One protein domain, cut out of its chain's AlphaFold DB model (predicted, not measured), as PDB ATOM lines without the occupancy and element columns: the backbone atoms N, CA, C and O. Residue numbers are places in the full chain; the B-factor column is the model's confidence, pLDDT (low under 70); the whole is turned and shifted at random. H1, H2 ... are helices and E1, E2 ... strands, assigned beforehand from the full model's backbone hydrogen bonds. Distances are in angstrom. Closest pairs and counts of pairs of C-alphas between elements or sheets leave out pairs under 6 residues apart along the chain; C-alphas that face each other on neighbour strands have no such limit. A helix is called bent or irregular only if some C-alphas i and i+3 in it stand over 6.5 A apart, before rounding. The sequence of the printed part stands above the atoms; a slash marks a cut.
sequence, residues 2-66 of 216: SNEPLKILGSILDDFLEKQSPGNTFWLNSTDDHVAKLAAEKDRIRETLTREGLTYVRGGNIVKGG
ATOM      1  N   SER A   2     -21.094   7.992 -14.753       45.88
ATOM      2  CA  SER A   2     -20.544   8.616 -15.968       45.88
ATOM      3  C   SER A   2     -19.035   8.852 -15.829       45.88
ATOM      4  O   SER A   2     -18.599   9.416 -14.829       45.88
ATOM      5  N   ASN A   3     -18.254   8.429 -16.825       57.50
ATOM      6  CA  ASN A   3     -16.785   8.482 -16.825       57.50
ATOM      7  C   ASN A   3     -16.200   9.877 -17.140       57.50
ATOM      8  O   ASN A   3     -14.986  10.010 -17.263       57.50
ATOM      9  N   GLU A   4     -17.024  10.925 -17.274       80.12
ATOM     10  CA  GLU A   4     -16.576  12.260 -17.717       80.12
ATOM     11  C   GLU A   4     -17.186  13.398 -16.863       80.12
ATOM     12  O   GLU A   4     -18.050  14.144 -17.333       80.12
ATOM     13  N   PRO A   5     -16.750  13.575 -15.599       85.19
ATOM     14  CA  PRO A   5     -17.334  14.555 -14.673       85.19
ATOM     15  C   PRO A   5     -17.229  16.012 -15.158       85.19
ATOM     16  O   PRO A   5     -18.151  16.794 -14.946       85.19
ATOM     17  N   LEU A   6     -16.151  16.378 -15.862       84.75
ATOM     18  CA  LEU A   6     -15.972  17.735 -16.402       84.75
ATOM     19  C   LEU A   6     -16.922  18.055 -17.559       84.75
ATOM     20  O   LEU A   6     -17.332  19.199 -17.710       84.75
ATOM     21  N   LYS A   7     -17.298  17.051 -18.355       82.06
ATOM     22  CA  LYS A   7     -18.258  17.216 -19.449       82.06
ATOM     23  C   LYS A   7     -19.673  17.409 -18.919       82.06
ATOM     24  O   LYS A   7     -20.426  18.219 -19.447       82.06
ATOM     25  N   ILE A   8     -20.020  16.694 -17.846       87.06
ATOM     26  CA  ILE A   8     -21.285  16.906 -17.138       87.06
ATOM     27  C   ILE A   8     -21.319  18.313 -16.547       87.06
ATOM     28  O   ILE A   8     -22.274  19.043 -16.785       87.06
ATOM     29  N   LEU A   9     -20.266  18.710 -15.824       88.88
ATOM     30  CA  LEU A   9     -20.177  20.049 -15.246       88.88
ATOM     31  C   LEU A   9     -20.257  21.135 -16.328       88.88
ATOM     32  O   LEU A   9     -20.986  22.104 -16.162       88.88
ATOM     33  N   GLY A  10     -19.564  20.956 -17.452       87.69
ATOM     34  CA  GLY A  10     -19.594  21.899 -18.563       87.69
ATOM     35  C   GLY A  10     -20.973  22.028 -19.207       87.69
ATOM     36  O   GLY A  10     -21.431  23.147 -19.400       87.69
ATOM     37  N   SER A  11     -21.675  20.914 -19.430       86.50
ATOM     38  CA  SER A  11     -23.064  20.905 -19.915       86.50
ATOM     39  C   SER A  11     -24.030  21.611 -18.951       86.50
ATOM     40  O   SER A  11     -24.880  22.385 -19.378       86.50
ATOM     41  N   ILE A  12     -23.860  21.416 -17.637       88.25
ATOM     42  CA  ILE A  12     -24.658  22.113 -16.612       88.25
ATOM     43  C   ILE A  12     -24.399  23.624 -16.650       88.25
ATOM     44  O   ILE A  12     -25.331  24.419 -16.538       88.25
ATOM     45  N   LEU A  13     -23.134  24.025 -16.787       89.94
ATOM     46  CA  LEU A  13     -22.753  25.434 -16.815       89.94
ATOM     47  C   LEU A  13     -23.111  26.126 -18.131       89.94
ATOM     48  O   LEU A  13     -23.278  27.342 -18.119       89.94
ATOM     49  N   ASP A  14     -23.253  25.387 -19.231       86.75
ATOM     50  CA  ASP A  14     -23.558  25.924 -20.559       86.75
ATOM     51  C   ASP A  14     -24.842  26.752 -20.568       86.75
ATOM     52  O   ASP A  14     -24.847  27.938 -20.899       86.75
ATOM     53  N   ASP A  15     -25.917  26.149 -20.068       80.75
ATOM     54  CA  ASP A  15     -27.226  26.780 -19.984       80.75
ATOM     55  C   ASP A  15     -27.209  28.056 -19.136       80.75
ATOM     56  O   ASP A  15     -27.876  29.035 -19.476       80.75
ATOM     57  N   PHE A  16     -26.441  28.067 -18.045       84.12
ATOM     58  CA  PHE A  16     -26.368  29.214 -17.142       84.12
ATOM     59  C   PHE A  16     -25.453  30.319 -17.681       84.12
ATOM     60  O   PHE A  16     -25.806  31.499 -17.647       84.12
ATOM     61  N   LEU A  17     -24.273  29.965 -18.192       85.06
ATOM     62  CA  LEU A  17     -23.276  30.928 -18.650       85.06
ATOM     63  C   LEU A  17     -23.655  31.543 -20.005       85.06
ATOM     64  O   LEU A  17     -23.442  32.747 -20.173       85.06
ATOM     65  N   GLU A  18     -24.275  30.788 -20.922       79.38
ATOM     66  CA  GLU A  18     -24.538  31.239 -22.298       79.38
ATOM     67  C   GLU A  18     -25.918  31.839 -22.544       79.38
ATOM     68  O   GLU A  18     -26.037  32.741 -23.379       79.38
ATOM     69  N   LYS A  19     -26.968  31.399 -21.838       68.75
ATOM     70  CA  LYS A  19     -28.291  32.006 -22.034       68.75
ATOM     71  C   LYS A  19     -28.249  33.456 -21.541       68.75
ATOM     72  O   LYS A  19     -28.019  33.741 -20.361       68.75
ATOM     73  N   GLN A  20     -28.437  34.389 -22.473       56.62
ATOM     74  CA  GLN A  20     -28.886  35.739 -22.147       56.62
ATOM     75  C   GLN A  20     -30.352  35.639 -21.725       56.62
ATOM     76  O   GLN A  20     -31.080  34.809 -22.274       56.62
ATOM     77  N   SER A  21     -30.750  36.428 -20.719       50.28
ATOM     78  CA  SER A  21     -32.117  36.452 -20.183       50.28
ATOM     79  C   SER A  21     -33.149  36.301 -21.301       50.28
ATOM     80  O   SER A  21     -33.025  37.003 -22.309       50.28
ATOM     81  N   PRO A  22     -34.155  35.414 -21.163       45.66
ATOM     82  CA  PRO A  22     -35.189  35.297 -22.173       45.66
ATOM     83  C   PRO A  22     -35.798  36.678 -22.393       45.66
ATOM     84  O   PRO A  22     -36.288  37.312 -21.456       45.66
ATOM     85  N   GLY A  23     -35.718  37.149 -23.636       45.09
ATOM     86  CA  GLY A  23     -36.425  38.327 -24.102       45.09
ATOM     87  C   GLY A  23     -37.919  38.102 -23.921       45.09
ATOM     88  O   GLY A  23     -38.564  37.508 -24.774       45.09
ATOM     89  N   ASN A  24     -38.427  38.498 -22.760       47.44
ATOM     90  CA  ASN A  24     -39.795  38.916 -22.508       47.44
ATOM     91  C   ASN A  24     -39.912  39.332 -21.043       47.44
ATOM     92  O   ASN A  24     -40.178  38.527 -20.155       47.44
ATOM     93  N   THR A  25     -39.761  40.624 -20.784       44.12
ATOM     94  CA  THR A  25     -40.331  41.233 -19.581       44.12
ATOM     95  C   THR A  25     -40.922  42.573 -19.980       44.12
ATOM     96  O   THR A  25     -40.366  43.640 -19.763       44.12
ATOM     97  N   PHE A  26     -42.086  42.478 -20.622       44.47
ATOM     98  CA  PHE A  26     -42.982  43.586 -20.955       44.47
ATOM     99  C   PHE A  26     -43.552  44.301 -19.706       44.47
ATOM    100  O   PHE A  26     -44.267  45.280 -19.844       44.47
ATOM    101  N   TRP A  27     -43.206  43.885 -18.482       45.16
ATOM    102  CA  TRP A  27     -43.548  44.593 -17.246       45.16
ATOM    103  C   TRP A  27     -42.489  44.316 -16.176       45.16
ATOM    104  O   TRP A  27     -42.394  43.168 -15.761       45.16
ATOM    105  N   LEU A  28     -41.711  45.326 -15.753       40.44
ATOM    106  CA  LEU A  28     -41.205  45.567 -14.379       40.44
ATOM    107  C   LEU A  28     -39.985  46.510 -14.398       40.44
ATOM    108  O   LEU A  28     -38.934  46.173 -14.927       40.44
ATOM    109  N   ASN A  29     -40.107  47.658 -13.730       46.81
ATOM    110  CA  ASN A  29     -39.049  48.651 -13.478       46.81
ATOM    111  C   ASN A  29     -37.983  48.166 -12.457       46.81
ATOM    112  O   ASN A  29     -37.562  48.928 -11.591       46.81
ATOM    113  N   SER A  30     -37.559  46.900 -12.537       52.47
ATOM    114  CA  SER A  30     -36.626  46.258 -11.589       52.47
ATOM    115  C   SER A  30     -35.482  45.495 -12.280       52.47
ATOM    116  O   SER A  30     -34.802  44.688 -11.649       52.47
ATOM    117  N   THR A  31     -35.289  45.693 -13.587       58.22
ATOM    118  CA  THR A  31     -34.441  44.844 -14.442       58.22
ATOM    119  C   THR A  31     -32.939  45.035 -14.237       58.22
ATOM    120  O   THR A  31     -32.201  44.059 -14.337       58.22
ATOM    121  N   ASP A  32     -32.474  46.241 -13.905       61.66
ATOM    122  CA  ASP A  32     -31.033  46.536 -13.889       61.66
ATOM    123  C   ASP A  32     -30.288  45.839 -12.744       61.66
ATOM    124  O   ASP A  32     -29.231  45.246 -12.961       61.66
ATOM    125  N   ASP A  33     -30.863  45.821 -11.539       71.56
ATOM    126  CA  ASP A  33     -30.255  45.165 -10.372       71.56
ATOM    127  C   ASP A  33     -30.213  43.635 -10.537       71.56
ATOM    128  O   ASP A  33     -29.240  42.978 -10.170       71.56
ATOM    129  N   HIS A  34     -31.239  43.049 -11.163       71.94
ATOM    130  CA  HIS A  34     -31.284  41.610 -11.420       71.94
ATOM    131  C   HIS A  34     -30.291  41.185 -12.511       71.94
ATOM    132  O   HIS A  34     -29.633  40.151 -12.386       71.94
ATOM    133  N   VAL A  35     -30.147  41.980 -13.576       76.56
ATOM    134  CA  VAL A  35     -29.162  41.725 -14.639       76.56
ATOM    135  C   VAL A  35     -27.736  41.875 -14.102       76.56
ATOM    136  O   VAL A  35     -26.893  41.023 -14.385       76.56
ATOM    137  N   ALA A  36     -27.479  42.895 -13.277       77.50
ATOM    138  CA  ALA A  36     -26.182  43.094 -12.633       77.50
ATOM    139  C   ALA A  36     -25.829  41.949 -11.670       77.50
ATOM    140  O   ALA A  36     -24.711  41.434 -11.707       77.50
ATOM    141  N   LYS A  37     -26.790  41.489 -10.857       83.94
ATOM    142  CA  LYS A  37     -26.609  40.326  -9.972       83.94
ATOM    143  C   LYS A  37     -26.319  39.047 -10.750       83.94
ATOM    144  O   LYS A  37     -25.379  38.337 -10.409       83.94
ATOM    145  N   LEU A  38     -27.066  38.787 -11.823       82.06
ATOM    146  CA  LEU A  38     -26.841  37.616 -12.669       82.06
ATOM    147  C   LEU A  38     -25.453  37.649 -13.329       82.06
ATOM    148  O   LEU A  38     -24.786  36.619 -13.407       82.06
ATOM    149  N   ALA A  39     -24.992  38.818 -13.784       80.62
ATOM    150  CA  ALA A  39     -23.644  38.976 -14.326       80.62
ATOM    151  C   ALA A  39     -22.566  38.680 -13.267       80.62
ATOM    152  O   ALA A  39     -21.672  37.873 -13.521       80.62
ATOM    153  N   ALA A  40     -22.711  39.237 -12.060       86.06
ATOM    154  CA  ALA A  40     -21.789  38.998 -10.950       86.06
ATOM    155  C   ALA A  40     -21.711  37.511 -10.552       86.06
ATOM    156  O   ALA A  40     -20.635  36.995 -10.250       86.06
ATOM    157  N   GLU A  41     -22.833  36.787 -10.587       87.38
ATOM    158  CA  GLU A  41     -22.847  35.344 -10.323       87.38
ATOM    159  C   GLU A  41     -22.131  34.536 -11.412       87.38
ATOM    160  O   GLU A  41     -21.367  33.620 -11.092       87.38
ATOM    161  N   LYS A  42     -22.322  34.884 -12.693       89.81
ATOM    162  CA  LYS A  42     -21.593  34.250 -13.805       89.81
ATOM    163  C   LYS A  42     -20.084  34.456 -13.669       89.81
ATOM    164  O   LYS A  42     -19.321  33.515 -13.897       89.81
ATOM    165  N   ASP A  43     -19.652  35.645 -13.263       85.94
ATOM    166  CA  ASP A  43     -18.231  35.956 -13.084       85.94
ATOM    167  C   ASP A  43     -17.628  35.217 -11.888       85.94
ATOM    168  O   ASP A  43     -16.579  34.587 -12.026       85.94
ATOM    169  N   ARG A  44     -18.351  35.130 -10.767       91.88
ATOM    170  CA  ARG A  44     -17.929  34.338  -9.600       91.88
ATOM    171  C   ARG A  44     -17.685  32.860  -9.935       91.88
ATOM    172  O   ARG A  44     -16.773  32.233  -9.380       91.88
ATOM    173  N   ILE A  45     -18.496  32.274 -10.821       90.69
ATOM    174  CA  ILE A  45     -18.305  30.892 -11.289       90.69
ATOM    175  C   ILE A  45     -17.021  30.780 -12.115       90.69
ATOM    176  O   ILE A  45     -16.240  29.855 -11.890       90.69
ATOM    177  N   ARG A  46     -16.772  31.725 -13.032       86.25
ATOM    178  CA  ARG A  46     -15.541  31.747 -13.839       86.25
ATOM    179  C   ARG A  46     -14.299  31.884 -12.965       86.25
ATOM    180  O   ARG A  46     -13.379  31.092 -13.121       86.25
ATOM    181  N   GLU A  47     -14.308  32.801 -12.002       83.38
ATOM    182  CA  GLU A  47     -13.214  32.982 -11.038       83.38
ATOM    183  C   GLU A  47     -12.947  31.712 -10.224       83.38
ATOM    184  O   GLU A  47     -11.800  31.322 -10.012       83.38
ATOM    185  N   THR A  48     -14.010  31.032  -9.787       89.00
ATOM    186  CA  THR A  48     -13.885  29.778  -9.035       89.00
ATOM    187  C   THR A  48     -13.294  28.665  -9.893       89.00
ATOM    188  O   THR A  48     -12.411  27.957  -9.422       89.00
ATOM    189  N   LEU A  49     -13.727  28.523 -11.150       85.56
ATOM    190  CA  LEU A  49     -13.121  27.569 -12.079       85.56
ATOM    191  C   LEU A  49     -11.633  27.874 -12.275       85.56
ATOM    192  O   LEU A  49     -10.816  26.967 -12.133       85.56
ATOM    193  N   THR A  50     -11.281  29.142 -12.508       80.00
ATOM    194  CA  THR A  50      -9.889  29.575 -12.680       80.00
ATOM    195  C   THR A  50      -9.039  29.241 -11.455       80.00
ATOM    196  O   THR A  50      -7.954  28.681 -11.611       80.00
ATOM    197  N   ARG A  51      -9.543  29.498 -10.238       78.81
ATOM    198  CA  ARG A  51      -8.856  29.147  -8.981       78.81
ATOM    199  C   ARG A  51      -8.541  27.653  -8.878       78.81
ATOM    200  O   ARG A  51      -7.480  27.291  -8.385       78.81
ATOM    201  N   GLU A  52      -9.428  26.799  -9.379       81.81
ATOM    202  CA  GLU A  52      -9.249  25.341  -9.396       81.81
ATOM    203  C   GLU A  52      -8.513  24.834 -10.659       81.81
ATOM    204  O   GLU A  52      -8.477  23.631 -10.931       81.81
ATOM    205  N   GLY A  53      -7.925  25.733 -11.460       71.00
ATOM    206  CA  GLY A  53      -7.179  25.388 -12.673       71.00
ATOM    207  C   GLY A  53      -8.059  24.893 -13.825       71.00
ATOM    208  O   GLY A  53      -7.609  24.112 -14.667       71.00
ATOM    209  N   LEU A  54      -9.322  25.309 -13.859       85.12
ATOM    210  CA  LEU A  54     -10.312  24.953 -14.868       85.12
ATOM    211  C   LEU A  54     -10.733  26.194 -15.659       85.12
ATOM    212  O   LEU A  54     -10.829  27.292 -15.124       85.12
ATOM    213  N   THR A  55     -11.051  26.022 -16.938       83.44
ATOM    214  CA  THR A  55     -11.622  27.103 -17.752       83.44
ATOM    215  C   THR A  55     -12.854  26.600 -18.470       83.44
ATOM    216  O   THR A  55     -12.817  25.547 -19.108       83.44
ATOM    217  N   TYR A  56     -13.943  27.360 -18.368       84.19
ATOM    218  CA  TYR A  56     -15.123  27.139 -19.186       84.19
ATOM    219  C   TYR A  56     -14.897  27.730 -20.583       84.19
ATOM    220  O   TYR A  56     -14.550  28.903 -20.730       84.19
ATOM    221  N   VAL A  57     -15.112  26.909 -21.600       79.62
ATOM    222  CA  VAL A  57     -15.084  27.265 -23.014       79.62
ATOM    223  C   VAL A  57     -16.494  27.097 -23.561       79.62
ATOM    224  O   VAL A  57     -17.175  26.119 -23.246       79.62
ATOM    225  N   ARG A  58     -16.893  28.052 -24.406       74.50
ATOM    226  CA  ARG A  58     -18.198  28.092 -25.069       74.50
ATOM    227  C   ARG A  58     -18.600  26.720 -25.644       74.50
ATOM    228  O   ARG A  58     -17.758  26.026 -26.225       74.50
ATOM    229  N   GLY A  59     -19.867  26.346 -25.504       74.88
ATOM    230  CA  GLY A  59     -20.423  25.050 -25.890       74.88
ATOM    231  C   GLY A  59     -20.231  23.972 -24.823       74.88
ATOM    232  O   GLY A  59     -20.010  22.808 -25.157       74.88
ATOM    233  N   GLY A  60     -20.249  24.366 -23.548       80.81
ATOM    234  CA  GLY A  60     -20.269  23.442 -22.415       80.81
ATOM    235  C   GLY A  60     -18.974  22.671 -22.164       80.81
ATOM    236  O   GLY A  60     -19.015  21.580 -21.595       80.81
ATOM    237  N   ASN A  61     -17.817  23.187 -22.583       78.62
ATOM    238  CA  ASN A  61     -16.539  22.491 -22.418       78.62
ATOM    239  C   ASN A  61     -15.771  23.029 -21.207       78.62
ATOM    240  O   ASN A  61     -15.617  24.235 -21.055       78.62
ATOM    241  N   ILE A  62     -15.232  22.142 -20.364       82.38
ATOM    242  CA  ILE A  62     -14.334  22.526 -19.265       82.38
ATOM    243  C   ILE A  62     -12.967  21.906 -19.496       82.38
ATOM    244  O   ILE A  62     -12.824  20.683 -19.548       82.38
ATOM    245  N   VAL A  63     -11.954  22.758 -19.606       76.06
ATOM    246  CA  VAL A  63     -10.570  22.348 -19.844       76.06
ATOM    247  C   VAL A  63      -9.747  22.478 -18.565       76.06
ATOM    248  O   VAL A  63      -9.841  23.479 -17.860       76.06
ATOM    249  N   LYS A  64      -8.935  21.458 -18.253       64.62
ATOM    250  CA  LYS A  64      -7.932  21.507 -17.179       64.62
ATOM    251  C   LYS A  64      -6.683  22.228 -17.676       64.62
ATOM    252  O   LYS A  64      -6.034  21.738 -18.594       64.62
ATOM    253  N   GLY A  65      -6.355  23.354 -17.050       54.59
ATOM    254  CA  GLY A  65      -5.001  23.793 -16.695       54.59
ATOM    255  C   GLY A  65      -3.907  23.916 -17.757       54.59
ATOM    256  O   GLY A  65      -2.787  24.237 -17.392       54.59
ATOM    257  N   GLY A  66      -4.183  23.719 -19.047       46.69
ATOM    258  CA  GLY A  66      -3.271  24.087 -20.139       46.69
ATOM    259  C   GLY A  66      -3.320  25.579 -20.491       46.69
ATOM    260  O   GLY A  66      -2.598  26.028 -21.373       46.69
TER     261      GLY A  66
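What this domain is: This is residues 2 to 66 of the 216 residues of the protein "Abi_C domain-containing protein" of Acetobacter persici (UniProt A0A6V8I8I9). A small hairpin of two strands, E1 and E2, sits at one end of a loose pair of helices, with H1 packed mainly on E2 and the last part of H2 packed on E1. H1 and H2 run opposite ways at a shallow tilt, and at the end away from the hairpin residues 22 to 34, of which 31 to 34 belong to H2, stick out; with them the longest span is 44 A, without them 35 A. The printed part has 65 residues, with two named helices and two named strands in the order H1, H2, E1, E2; the sheet has the order E1, E2 and is antiparallel, and the class is mostly helix. The whole is loose, with a radius of gyration of the C-alphas of 14.4 A, and elongated, spanning 44 by 23 by 16 A.

How they stand to each other: E1, residues 54 to 57, and E2, residues 61 to 64, form a hairpin and are antiparallel neighbours, their directions at 151 degrees. N 57 and O 61 are within hydrogen-bond range at 2.8 A, and so are N 63 and O 55 at 3.0 A. H1, residues 5 to 18, has 9 pairs of C-alphas within 8 A of E2, the closest being those of Gly 10 and Asn 61, 5.0 A apart. From H1 to E1 the closest C-alphas are those of Gly 10 and Tyr 56, 6.9 A apart. H2, residues 31 to 51, has 4 such pairs with E1, the closest being the C-alphas of Leu 49 and Thr 55 at 5.9 A. H2 and E2 are apart. H1 and H2 are close but not clearly touching, with Leu 17 and Lys 42 the closest at 6.1 A between C-alphas; they run opposite ways at a shallow tilt of 25 degrees. In H2 every O i to N i+4 pair is within hydrogen-bond range, in H1 8 of 10.

Where its parts are: E1 measures 9.7 A from its first to its last C-alpha, and E2 measures 10.1 A, ending with C-alpha 64 at (-7.932, 21.507, -17.179). H2 is the longest element at 30.5 A, from C-alpha 31 at (-34.441, 44.844, -14.442). H1 begins with C-alpha 5 at (-17.334, 14.555, -14.673) and is 19.7 A long. It is neither bent nor irregular, but only just: C-alphas 12 and 15 are 6.3 A apart.

The domain as a whole: The two C-alphas farthest apart are those of Asn 3 and Asn 29, at 46.0 A. Residues 22 to 34, of which 31 to 34 belong to H2, stand free; without them the body spans 35 by 21 by 15 A. The link from H1 to H2, 12 residues, is long, while those from H2 to E1 and from E1 to E2 are tight. The printed part has no cut. Its mean pLDDT is 73.6, and residues 2 to 3, 19 to 32 and 64 to 66 are under 70.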